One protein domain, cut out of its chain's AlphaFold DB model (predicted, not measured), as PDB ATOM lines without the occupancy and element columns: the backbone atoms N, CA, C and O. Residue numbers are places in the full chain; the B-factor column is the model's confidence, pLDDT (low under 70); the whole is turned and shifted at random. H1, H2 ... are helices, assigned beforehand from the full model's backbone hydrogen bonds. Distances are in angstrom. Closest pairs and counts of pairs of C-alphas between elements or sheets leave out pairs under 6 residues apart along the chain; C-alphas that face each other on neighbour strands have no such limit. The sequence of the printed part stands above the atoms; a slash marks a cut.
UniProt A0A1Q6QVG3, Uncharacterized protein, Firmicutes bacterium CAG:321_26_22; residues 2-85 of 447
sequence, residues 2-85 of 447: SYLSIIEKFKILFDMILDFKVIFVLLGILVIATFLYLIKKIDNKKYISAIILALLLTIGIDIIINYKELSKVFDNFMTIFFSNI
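What this domain is: This is residues 2 to 85 of the 447 residues of an uncharacterized protein of Firmicutes bacterium CAG:321_26_22 (UniProt A0A1Q6QVG3). A helical hairpin of H2 and H3, side by side and running opposite ways, has two arms at its open end: H1 turns off at a corner where H2 begins, and H4 turns off at another corner where H3 ends. Residues 5 to 11, of which 6 to 11 belong to H1, and residues 72 to 85, which belong to H4, stick out. The printed part has 84 residues with four named helices, H1, H2, H3 and H4 in chain order, and no named strand; the class is all helix. It is extended, with a radius of gyration of the C-alphas of 18.3 A and spans of 55 by 38 by 22 A.

Where its parts are: H1, residues 6 to 19, begins at C-alpha 6 (9.084, -9.517, -41.800) and is 20.1 A long from first to last C-alpha. H2, residues 21 to 38, measures 26.0 A. H3, residues 44 to 65, measures 31.5 A and begins at C-alpha 44 (18.555, -25.532, -13.521). H4, residues 67 to 85, measures 25.2 A and ends at C-alpha 85 (16.712, 19.815, -13.430).

How they stand to each other: H1 and H2 only just touch, with 3 pairs of C-alphas within 8 A, and touch only at the corner, through residues 17 to 18 and 23 to 24 alone. Their closest C-alphas, of Leu 18 and Phe 24, are 6.0 A apart, and their lines are about perpendicular at 74 degrees. H2 and H3, a hairpin, touch at a shallow tilt of 2 degrees, opposite ways; their closest C-alphas, of Tyr 37 and Tyr 47, are 6.5 A apart. H3 and H4 are close but not clearly touching, about perpendicular at 83 degrees, with the closest C-alphas, of Ile 63 and Leu 70, 7.3 A apart. H1 is apart from H3 and H4, and H2 from H4. In H1, H2, H3 and H4 every O i to N i+4 pair is within hydrogen-bond range.

The domain as a whole: The two C-alphas farthest apart, of Ile 39 and Ser 83, are 55.9 A apart. The printed part has no cut, and its three links between helices are tight. The mean pLDDT of the printed part is 81.6; residues 2 to 3 and 81 to 85 are under 70.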
ATOM      1  N   SER A   2       9.892   2.640 -47.152       53.88
ATOM      2  CA  SER A   2       9.249   1.404 -47.621       53.88
ATOM      3  C   SER A   2       9.091   0.453 -46.436       53.88
ATOM      4  O   SER A   2      10.025   0.296 -45.647       53.88
ATOM      5  N   TYR A   3       7.907  -0.130 -46.268       68.00
ATOM      6  CA  TYR A   3       7.656  -1.074 -45.188       68.00
ATOM      7  C   TYR A   3       8.377  -2.381 -45.505       68.00
ATOM      8  O   TYR A   3       7.931  -3.153 -46.347       68.00
ATOM      9  N   LEU A   4       9.508  -2.609 -44.833       84.50
ATOM     10  CA  LEU A   4      10.234  -3.874 -44.901       84.50
ATOM     11  C   LEU A   4       9.315  -5.031 -44.505       84.50
ATOM     12  O   LEU A   4       8.632  -4.970 -43.471       84.50
ATOM     13  N   SER A   5       9.341  -6.097 -45.297       86.25
ATOM     14  CA  SER A   5       8.672  -7.347 -44.947       86.25
ATOM     15  C   SER A   5       9.309  -7.961 -43.695       86.25
ATOM     16  O   SER A   5      10.464  -7.692 -43.356       86.25
ATOM     17  N   ILE A   6       8.565  -8.814 -42.986       83.69
ATOM     18  CA  ILE A   6       9.084  -9.517 -41.800       83.69
ATOM     19  C   ILE A   6      10.368 -10.298 -42.123       83.69
ATOM     20  O   ILE A   6      11.298 -10.288 -41.320       83.69
ATOM     21  N   ILE A   7      10.457 -10.905 -43.312       88.00
ATOM     22  CA  ILE A   7      11.643 -11.659 -43.740       88.00
ATOM     23  C   ILE A   7      12.863 -10.746 -43.901       88.00
ATOM     24  O   ILE A   7      13.961 -11.102 -43.481       88.00
ATOM     25  N   GLU A   8      12.674  -9.545 -44.450       89.06
ATOM     26  CA  GLU A   8      13.755  -8.575 -44.630       89.06
ATOM     27  C   GLU A   8      14.225  -8.024 -43.286       89.06
ATOM     28  O   GLU A   8      15.424  -7.870 -43.080       89.06
ATOM     29  N   LYS A   9      13.312  -7.808 -42.331       87.69
ATOM     30  CA  LYS A   9      13.675  -7.417 -40.960       87.69
ATOM     31  C   LYS A   9      14.508  -8.491 -40.260       87.69
ATOM     32  O   LYS A   9      15.502  -8.153 -39.626       87.69
ATOM     33  N   PHE A  10      14.140  -9.767 -40.392       84.06
ATOM     34  CA  PHE A  10      14.936 -10.874 -39.846       84.06
ATOM     35  C   PHE A  10      16.291 -11.015 -40.534       84.06
ATOM     36  O   PHE A  10      17.280 -11.282 -39.858       84.06
ATOM     37  N   LYS A  11      16.353 -10.803 -41.853       88.38
ATOM     38  CA  LYS A  11      17.613 -10.811 -42.597       88.38
ATOM     39  C   LYS A  11      18.549  -9.709 -42.104       88.38
ATOM     40  O   LYS A  11      19.679 -10.000 -41.747       88.38
ATOM     41  N   ILE A  12      18.041  -8.484 -41.982       87.44
ATOM     42  CA  ILE A  12      18.800  -7.348 -41.446       87.44
ATOM     43  C   ILE A  12      19.276  -7.632 -40.015       87.44
ATOM     44  O   ILE A  12      20.439  -7.398 -39.706       87.44
ATOM     45  N   LEU A  13      18.405  -8.164 -39.151       82.38
ATOM     46  CA  LEU A  13      18.769  -8.542 -37.783       82.38
ATOM     47  C   LEU A  13      19.911  -9.570 -37.770       82.38
ATOM     48  O   LEU A  13      20.851  -9.439 -36.993       82.38
ATOM     49  N   PHE A  14      19.828 -10.595 -38.618       81.69
ATOM     50  CA  PHE A  14      20.829 -11.654 -38.686       81.69
ATOM     51  C   PHE A  14      22.167 -11.152 -39.239       81.69
ATOM     52  O   PHE A  14      23.205 -11.457 -38.655       81.69
ATOM     53  N   ASP A  15      22.134 -10.337 -40.294       84.75
ATOM     54  CA  ASP A  15      23.321  -9.701 -40.871       84.75
ATOM     55  C   ASP A  15      24.018  -8.821 -39.813       84.75
ATOM     56  O   ASP A  15      25.216  -8.962 -39.579       84.75
ATOM     57  N   MET A  16      23.253  -8.023 -39.056       82.44
ATOM     58  CA  MET A  16      23.790  -7.232 -37.940       82.44
ATOM     59  C   MET A  16      24.407  -8.104 -36.837       82.44
ATOM     60  O   MET A  16      25.494  -7.802 -36.355       82.44
ATOM     61  N   ILE A  17      23.747  -9.191 -36.417       80.06
ATOM     62  CA  ILE A  17      24.274 -10.090 -35.372       80.06
ATOM     63  C   ILE A  17      25.601 -10.729 -35.805       80.06
ATOM     64  O   ILE A  17      26.501 -10.879 -34.977       80.06
ATOM     65  N   LEU A  18      25.729 -11.102 -37.080       75.62
ATOM     66  CA  LEU A  18      26.956 -11.680 -37.628       75.62
ATOM     67  C   LEU A  18      28.104 -10.669 -37.702       75.62
ATOM     68  O   LEU A  18      29.252 -11.037 -37.442       75.62
ATOM     69  N   ASP A  19      27.802  -9.407 -38.005       79.69
ATOM     70  CA  ASP A  19      28.799  -8.337 -38.055       79.69
ATOM     71  C   ASP A  19      29.418  -8.065 -36.669       79.69
ATOM     72  O   ASP A  19      30.619  -7.786 -36.548       79.69
ATOM     73  N   PHE A  20      28.647  -8.239 -35.589       78.31
ATOM     74  CA  PHE A  20      29.141  -8.126 -34.214       78.31
ATOM     75  C   PHE A  20      29.746  -9.442 -33.700       78.31
ATOM     76  O   PHE A  20      29.125 -10.205 -32.959       78.31
ATOM     77  N   LYS A  21      31.032  -9.665 -34.014       76.50
ATOM     78  CA  LYS A  21      31.808 -10.867 -33.624       76.50
ATOM     79  C   LYS A  21      31.642 -11.297 -32.159       76.50
ATOM     80  O   LYS A  21      31.568 -12.491 -31.884       76.50
ATOM     81  N   VAL A  22      31.596 -10.350 -31.219       74.12
ATOM     82  CA  VAL A  22      31.433 -10.652 -29.784       74.12
ATOM     83  C   VAL A  22      30.041 -11.205 -29.484       74.12
ATOM     84  O   VAL A  22      29.931 -12.232 -28.816       74.12
ATOM     85  N   ILE A  23      28.995 -10.557 -30.004       76.81
ATOM     86  CA  ILE A  23      27.597 -10.964 -29.815       76.81
ATOM     87  C   ILE A  23      27.385 -12.363 -30.397       76.81
ATOM     88  O   ILE A  23      26.767 -13.210 -29.757       76.81
ATOM     89  N   PHE A  24      27.973 -12.645 -31.561       79.25
ATOM     90  CA  PHE A  24      27.903 -13.962 -32.185       79.25
ATOM     91  C   PHE A  24      28.533 -15.075 -31.325       79.25
ATOM     92  O   PHE A  24      27.928 -16.131 -31.133       79.25
ATOM     93  N   VAL A  25      29.721 -14.839 -30.753       80.62
ATOM     94  CA  VAL A  25      30.387 -15.809 -29.859       80.62
ATOM     95  C   VAL A  25      29.560 -16.051 -28.593       80.62
ATOM     96  O   VAL A  25      29.382 -17.198 -28.179       80.62
ATOM     97  N   LEU A  26      29.013 -14.991 -27.999       76.94
ATOM     98  CA  LEU A  26      28.164 -15.071 -26.809       76.94
ATOM     99  C   LEU A  26      26.852 -15.814 -27.078       76.94
ATOM    100  O   LEU A  26      26.440 -16.643 -26.265       76.94
ATOM    101  N   LEU A  27      26.244 -15.593 -28.243       81.00
ATOM    102  CA  LEU A  27      25.066 -16.328 -28.694       81.00
ATOM    103  C   LEU A  27      25.373 -17.825 -28.846       81.00
ATOM    104  O   LEU A  27      24.594 -18.659 -28.388       81.00
ATOM    105  N   GLY A  28      26.537 -18.173 -29.403       81.88
ATOM    106  CA  GLY A  28      27.008 -19.558 -29.483       81.88
ATOM    107  C   GLY A  28      27.153 -20.219 -28.108       81.88
ATOM    108  O   GLY A  28      26.673 -21.336 -27.907       81.88
ATOM    109  N   ILE A  29      27.742 -19.519 -27.132       82.50
ATOM    110  CA  ILE A  29      27.854 -19.996 -25.741       82.50
ATOM    111  C   ILE A  29      26.464 -20.216 -25.128       82.50
ATOM    112  O   ILE A  29      26.248 -21.227 -24.453       82.50
ATOM    113  N   LEU A  30      25.515 -19.315 -25.389       83.81
ATOM    114  CA  LEU A  30      24.146 -19.422 -24.889       83.81
ATOM    115  C   LEU A  30      23.439 -20.661 -25.460       83.81
ATOM    116  O   LEU A  30      22.857 -21.438 -24.706       83.81
ATOM    117  N   VAL A  31      23.571 -20.901 -26.769       85.62
ATOM    118  CA  VAL A  31      23.023 -22.087 -27.448       85.62
ATOM    119  C   VAL A  31      23.620 -23.376 -26.876       85.62
ATOM    120  O   VAL A  31      22.881 -24.322 -26.592       85.62
ATOM    121  N   ILE A  32      24.934 -23.415 -26.634       84.56
ATOM    122  CA  ILE A  32      25.611 -24.566 -26.014       84.56
ATOM    123  C   ILE A  32      25.097 -24.797 -24.586       84.56
ATOM    124  O   ILE A  32      24.811 -25.937 -24.214       84.56
ATOM    125  N   ALA A  33      24.938 -23.739 -23.789       81.38
ATOM    126  CA  ALA A  33      24.409 -23.835 -22.429       81.38
ATOM    127  C   ALA A  33      22.965 -24.366 -22.412       81.38
ATOM    128  O   ALA A  33      22.643 -25.243 -21.606       81.38
ATOM    129  N   THR A  34      22.111 -23.899 -23.329       84.44
ATOM    130  CA  THR A  34      20.736 -24.396 -23.492       84.44
ATOM    131  C   THR A  34      20.716 -25.859 -23.925       84.44
ATOM    132  O   THR A  34      19.957 -26.650 -23.369       84.44
ATOM    133  N   PHE A  35      21.590 -26.265 -24.845       85.94
ATOM    134  CA  PHE A  35      21.701 -27.662 -25.264       85.94
ATOM    135  C   PHE A  35      22.171 -28.585 -24.125       85.94
ATOM    136  O   PHE A  35      21.606 -29.659 -23.912       85.94
ATOM    137  N   LEU A  36      23.154 -28.150 -23.328       83.25
ATOM    138  CA  LEU A  36      23.628 -28.883 -22.146       83.25
ATOM    139  C   LEU A  36      22.542 -29.038 -21.071       83.25
ATOM    140  O   LEU A  36      22.496 -30.067 -20.391       83.25
ATOM    141  N   TYR A  37      21.663 -28.042 -20.931       83.69
ATOM    142  CA  TYR A  37      20.484 -28.127 -20.073       83.69
ATOM    143  C   TYR A  37      19.447 -29.125 -20.614       83.69
ATOM    144  O   TYR A  37      18.954 -29.953 -19.849       83.69
ATOM    145  N   LEU A  38      19.168 -29.119 -21.925       81.06
ATOM    146  CA  LEU A  38      18.237 -30.067 -22.558       81.06
ATOM    147  C   LEU A  38      18.678 -31.530 -22.392       81.06
ATOM    148  O   LEU A  38      17.845 -32.396 -22.141       81.06
ATOM    149  N   ILE A  39      19.986 -31.800 -22.444       87.56
ATOM    150  CA  ILE A  39      20.566 -33.135 -22.193       87.56
ATOM    151  C   ILE A  39      20.587 -33.489 -20.686       87.56
ATOM    152  O   ILE A  39      21.048 -34.558 -20.297       87.56
ATOM    153  N   LYS A  40      20.075 -32.617 -19.804       81.75
ATOM    154  CA  LYS A  40      20.118 -32.752 -18.334       81.75
ATOM    155  C   LYS A  40      21.533 -32.940 -17.771       81.75
ATOM    156  O   LYS A  40      21.708 -33.478 -16.683       81.75
ATOM    157  N   LYS A  41      22.559 -32.464 -18.485       83.31
ATOM    158  CA  LYS A  41      23.956 -32.507 -18.024       83.31
ATOM    159  C   LYS A  41      24.263 -31.394 -17.009       83.31
ATOM    160  O   LYS A  41      25.243 -31.487 -16.274       83.31
ATOM    161  N   ILE A  42      23.440 -30.344 -16.976       81.62
ATOM    162  CA  ILE A  42      23.557 -29.181 -16.087       81.62
ATOM    163  C   ILE A  42      22.236 -28.962 -15.332       81.62
ATOM    164  O   ILE A  42      21.160 -29.005 -15.926       81.62
ATOM    165  N   ASP A  43      22.324 -28.673 -14.031       84.94
ATOM    166  CA  ASP A  43      21.168 -28.347 -13.185       84.94
ATOM    167  C   ASP A  43      20.560 -26.979 -13.531       84.94
ATOM    168  O   ASP A  43      21.274 -26.045 -13.903       84.94
ATOM    169  N   ASN A  44      19.261 -26.797 -13.270       81.25
ATOM    170  CA  ASN A  44      18.555 -25.532 -13.521       81.25
ATOM    171  C   ASN A  44      19.260 -24.306 -12.894       81.25
ATOM    172  O   ASN A  44      19.406 -23.269 -13.532       81.25
ATOM    173  N   LYS A  45      19.790 -24.435 -11.667       82.81
ATOM    174  CA  LYS A  45      20.528 -23.353 -10.988       82.81
ATOM    175  C   LYS A  45      21.788 -22.932 -11.754       82.81
ATOM    176  O   LYS A  45      22.064 -21.742 -11.879       82.81
ATOM    177  N   LYS A  46      22.552 -23.904 -12.258       82.50
ATOM    178  CA  LYS A  46      23.792 -23.668 -13.011       82.50
ATOM    179  C   LYS A  46      23.488 -23.088 -14.395       82.50
ATOM    180  O   LYS A  46      24.191 -22.184 -14.828       82.50
ATOM    181  N   TYR A  47      22.413 -23.544 -15.039       84.25
ATOM    182  CA  TYR A  47      21.925 -22.991 -16.303       84.25
ATOM    183  C   TYR A  47      21.500 -21.520 -16.168       84.25
ATOM    184  O   TYR A  47      21.995 -20.670 -16.903       84.25
ATOM    185  N   ILE A  48      20.665 -21.200 -15.172       83.31
ATOM    186  CA  ILE A  48      20.245 -19.818 -14.887       83.31
ATOM    187  C   ILE A  48      21.461 -18.938 -14.574       83.31
ATOM    188  O   ILE A  48      21.584 -17.841 -15.115       83.31
ATOM    189  N   SER A  49      22.394 -19.426 -13.751       81.38
ATOM    190  CA  SER A  49      23.629 -18.696 -13.446       81.38
ATOM    191  C   SER A  49      24.478 -18.433 -14.694       81.38
ATOM    192  O   SER A  49      25.052 -17.353 -14.806       81.38
ATOM    193  N   ALA A  50      24.560 -19.386 -15.627       82.69
ATOM    194  CA  ALA A  50      25.300 -19.227 -16.876       82.69
ATOM    195  C   ALA A  50      24.647 -18.193 -17.808       82.69
ATOM    196  O   ALA A  50      25.359 -17.382 -18.393       82.69
ATOM    197  N   ILE A  51      23.311 -18.163 -17.895       84.44
ATOM    198  CA  ILE A  51      22.583 -17.141 -18.667       84.44
ATOM    199  C   ILE A  51      22.810 -15.748 -18.081       84.44
ATOM    200  O   ILE A  51      23.127 -14.821 -18.821       84.44
ATOM    201  N   ILE A  52      22.664 -15.592 -16.762       84.81
ATOM    202  CA  ILE A  52      22.861 -14.297 -16.096       84.81
ATOM    203  C   ILE A  52      24.294 -13.803 -16.311       84.81
ATOM    204  O   ILE A  52      24.496 -12.641 -16.656       84.81
ATOM    205  N   LEU A  53      25.280 -14.694 -16.161       84.94
ATOM    206  CA  LEU A  53      26.682 -14.370 -16.407       84.94
ATOM    207  C   LEU A  53      26.917 -13.953 -17.864       84.94
ATOM    208  O   LEU A  53      27.576 -12.946 -18.095       84.94
ATOM    209  N   ALA A  54      26.358 -14.681 -18.833       83.38
ATOM    210  CA  ALA A  54      26.464 -14.348 -20.252       83.38
ATOM    211  C   ALA A  54      25.844 -12.976 -20.570       83.38
ATOM    212  O   ALA A  54      26.442 -12.182 -21.296       83.38
ATOM    213  N   LEU A  55      24.688 -12.659 -19.981       82.88
ATOM    214  CA  LEU A  55      24.027 -11.366 -20.157       82.88
ATOM    215  C   LEU A  55      24.879 -10.215 -19.598       82.88
ATOM    216  O   LEU A  55      25.101  -9.221 -20.284       82.88
ATOM    217  N   LEU A  56      25.408 -10.376 -18.380       85.12
ATOM    218  CA  LEU A  56      26.324  -9.415 -17.755       85.12
ATOM    219  C   LEU A  56      27.595  -9.213 -18.585       85.12
ATOM    220  O   LEU A  56      28.038  -8.080 -18.757       85.12
ATOM    221  N   LEU A  57      28.159 -10.298 -19.121       84.69
ATOM    222  CA  LEU A  57      29.350 -10.240 -19.965       84.69
ATOM    223  C   LEU A  57      29.071  -9.486 -21.271       84.69
ATOM    224  O   LEU A  57      29.893  -8.679 -21.686       84.69
ATOM    225  N   THR A  58      27.901  -9.710 -21.879       82.50
ATOM    226  CA  THR A  58      27.470  -9.012 -23.103       82.50
ATOM    227  C   THR A  58      27.384  -7.512 -22.854       82.50
ATOM    228  O   THR A  58      28.075  -6.743 -23.514       82.50
ATOM    229  N   ILE A  59      26.637  -7.108 -21.821       83.88
ATOM    230  CA  ILE A  59      26.483  -5.698 -21.441       83.88
ATOM    231  C   ILE A  59      27.847  -5.067 -21.133       83.88
ATOM    232  O   ILE A  59      28.140  -3.966 -21.592       83.88
ATOM    233  N   GLY A  60      28.699  -5.765 -20.380       85.06
ATOM    234  CA  GLY A  60      30.031  -5.276 -20.033       85.06
ATOM    235  C   GLY A  60      30.918  -5.054 -21.260       85.06
ATOM    236  O   GLY A  60      31.555  -4.009 -21.373       85.06
ATOM    237  N   ILE A  61      30.943  -6.003 -22.197       85.38
ATOM    238  CA  ILE A  61      31.749  -5.872 -23.415       85.38
ATOM    239  C   ILE A  61      31.185  -4.783 -24.336       85.38
ATOM    240  O   ILE A  61      31.965  -4.007 -24.886       85.38
ATOM    241  N   ASP A  62      29.862  -4.664 -24.455       82.19
ATOM    242  CA  ASP A  62      29.221  -3.617 -25.258       82.19
ATOM    243  C   ASP A  62      29.572  -2.214 -24.749       82.19
ATOM    244  O   ASP A  62      29.882  -1.330 -25.554       82.19
ATOM    245  N   ILE A  63      29.594  -2.022 -23.424       85.62
ATOM    246  CA  ILE A  63      30.040  -0.773 -22.789       85.62
ATOM    247  C   ILE A  63      31.506  -0.490 -23.127       85.62
ATOM    248  O   ILE A  63      31.845   0.645 -23.450       85.62
ATOM    249  N   ILE A  64      32.379  -1.502 -23.081       86.31
ATOM    250  CA  ILE A  64      33.814  -1.334 -23.357       86.31
ATOM    251  C   ILE A  64      34.058  -0.971 -24.827       86.31
ATOM    252  O   ILE A  64      34.831  -0.059 -25.109       86.31
ATOM    253  N   ILE A  65      33.413  -1.662 -25.769       86.12
ATOM    254  CA  ILE A  65      33.604  -1.422 -27.208       86.12
ATOM    255  C   ILE A  65      33.068  -0.045 -27.599       86.12
ATOM    256  O   ILE A  65      33.731   0.700 -28.322       86.12
ATOM    257  N   ASN A  66      31.885   0.314 -27.097       86.19
ATOM    258  CA  ASN A  66      31.176   1.525 -27.498       86.19
ATOM    259  C   ASN A  66      31.358   2.687 -26.515       86.19
ATOM    260  O   ASN A  66      30.613   3.665 -26.583       86.19
ATOM    261  N   TYR A  67      32.357   2.618 -25.624       86.75
ATOM    262  CA  TYR A  67      32.518   3.572 -24.524       86.75
ATOM    263  C   TYR A  67      32.564   5.029 -24.998       86.75
ATOM    264  O   TYR A  67      32.054   5.906 -24.314       86.75
ATOM    265  N   LYS A  68      33.150   5.301 -26.175       88.88
ATOM    266  CA  LYS A  68      33.267   6.663 -26.718       88.88
ATOM    267  C   LYS A  68      31.912   7.270 -27.046       88.88
ATOM    268  O   LYS A  68      31.644   8.402 -26.662       88.88
ATOM    269  N   GLU A  69      31.069   6.534 -27.763       89.00
ATOM    270  CA  GLU A  69      29.738   7.024 -28.123       89.00
ATOM    271  C   GLU A  69      28.814   7.024 -26.903       89.00
ATOM    272  O   GLU A  69      28.064   7.978 -26.706       89.00
ATOM    273  N   LEU A  70      28.940   6.022 -26.025       85.50
ATOM    274  CA  LEU A  70      28.198   5.977 -24.767       85.50
ATOM    275  C   LEU A  70      28.568   7.145 -23.842       85.50
ATOM    276  O   LEU A  70      27.675   7.739 -23.247       85.50
ATOM    277  N   SER A  71      29.850   7.518 -23.775       83.81
ATOM    278  CA  SER A  71      30.318   8.689 -23.026       83.81
ATOM    279  C   SER A  71      29.693   9.963 -23.571       83.81
ATOM    280  O   SER A  71      29.160  10.725 -22.787       83.81
ATOM    281  N   LYS A  72      29.642  10.170 -24.893       89.25
ATOM    282  CA  LYS A  72      28.984  11.364 -25.461       89.25
ATOM    283  C   LYS A  72      27.493  11.422 -25.136       89.25
ATOM    284  O   LYS A  72      26.962  12.493 -24.859       89.25
ATOM    285  N   VAL A  73      26.799  10.282 -25.197       87.12
ATOM    286  CA  VAL A  73      25.380  10.205 -24.817       87.12
ATOM    287  C   VAL A  73      25.215  10.526 -23.333       87.12
ATOM    288  O   VAL A  73      24.314  11.281 -22.973       87.12
ATOM    289  N   PHE A  74      26.098   9.993 -22.490       82.88
ATOM    290  CA  PHE A  74      26.121  10.275 -21.063       82.88
ATOM    291  C   PHE A  74      26.422  11.750 -20.776       82.88
ATOM    292  O   PHE A  74      25.680  12.360 -20.019       82.88
ATOM    293  N   ASP A  75      27.414  12.354 -21.430       81.75
ATOM    294  CA  ASP A  75      27.786  13.764 -21.275       81.75
ATOM    295  C   ASP A  75      26.634  14.688 -21.692       81.75
ATOM    296  O   ASP A  75      26.300  15.634 -20.981       81.75
ATOM    297  N   ASN A  76      25.952  14.380 -22.802       85.44
ATOM    298  CA  ASN A  76      24.760  15.114 -23.231       85.44
ATOM    299  C   ASN A  76      23.607  14.961 -22.234       85.44
ATOM    300  O   ASN A  76      22.949  15.945 -21.898       85.44
ATOM    301  N   PHE A  77      23.357  13.740 -21.755       80.94
ATOM    302  CA  PHE A  77      22.343  13.491 -20.735       80.94
ATOM    303  C   PHE A  77      22.655  14.267 -19.455       80.94
ATOM    304  O   PHE A  77      21.787  14.978 -18.957       80.94
ATOM    305  N   MET A  78      23.888  14.174 -18.959       75.56
ATOM    306  CA  MET A  78      24.339  14.869 -17.761       75.56
ATOM    307  C   MET A  78      24.242  16.376 -17.937       75.56
ATOM    308  O   MET A  78      23.706  17.028 -17.055       75.56
ATOM    309  N   THR A  79      24.640  16.923 -19.084       74.38
ATOM    310  CA  THR A  79      24.532  18.360 -19.376       74.38
ATOM    311  C   THR A  79      23.077  18.832 -19.344       74.38
ATOM    312  O   THR A  79      22.758  19.815 -18.681       74.38
ATOM    313  N   ILE A  80      22.168  18.119 -20.016       75.69
ATOM    314  CA  ILE A  80      20.737  18.463 -20.052       75.69
ATOM    315  C   ILE A  80      20.122  18.337 -18.659       75.69
ATOM    316  O   ILE A  80      19.383  19.212 -18.213       75.69
ATOM    317  N   PHE A  81      20.424  17.249 -17.960       68.81
ATOM    318  CA  PHE A  81      19.888  16.972 -16.638       68.81
ATOM    319  C   PHE A  81      20.419  17.972 -15.599       68.81
ATOM    320  O   PHE A  81      19.657  18.506 -14.791       68.81
ATOM    321  N   PHE A  82      21.712  18.283 -15.653       67.88
ATOM    322  CA  PHE A  82      22.359  19.251 -14.780       67.88
ATOM    323  C   PHE A  82      21.835  20.663 -15.048       67.88
ATOM    324  O   PHE A  82      21.350  21.301 -14.120       67.88
ATOM    325  N   SER A  83      21.819  21.112 -16.304       66.19
ATOM    326  CA  SER A  83      21.357  22.457 -16.674       66.19
ATOM    327  C   SER A  83      19.867  22.688 -16.399       66.19
ATOM    328  O   SER A  83      19.496  23.797 -16.026       66.19
ATOM    329  N   ASN A  84      19.004  21.682 -16.589       65.50
ATOM    330  CA  ASN A  84      17.548  21.898 -16.564       65.50
ATOM    331  C   ASN A  84      16.854  21.433 -15.281       65.50
ATOM    332  O   ASN A  84      15.804  21.970 -14.941       65.50
ATOM    333  N   ILE A  85      17.380  20.416 -14.596       62.66
ATOM    334  CA  ILE A  85      16.712  19.815 -13.430       62.66
ATOM    335  C   ILE A  85      17.468  20.158 -12.156       62.66
ATOM    336  O   ILE A  85      16.857  20.514 -11.151       62.66
TER     337      ILE A  85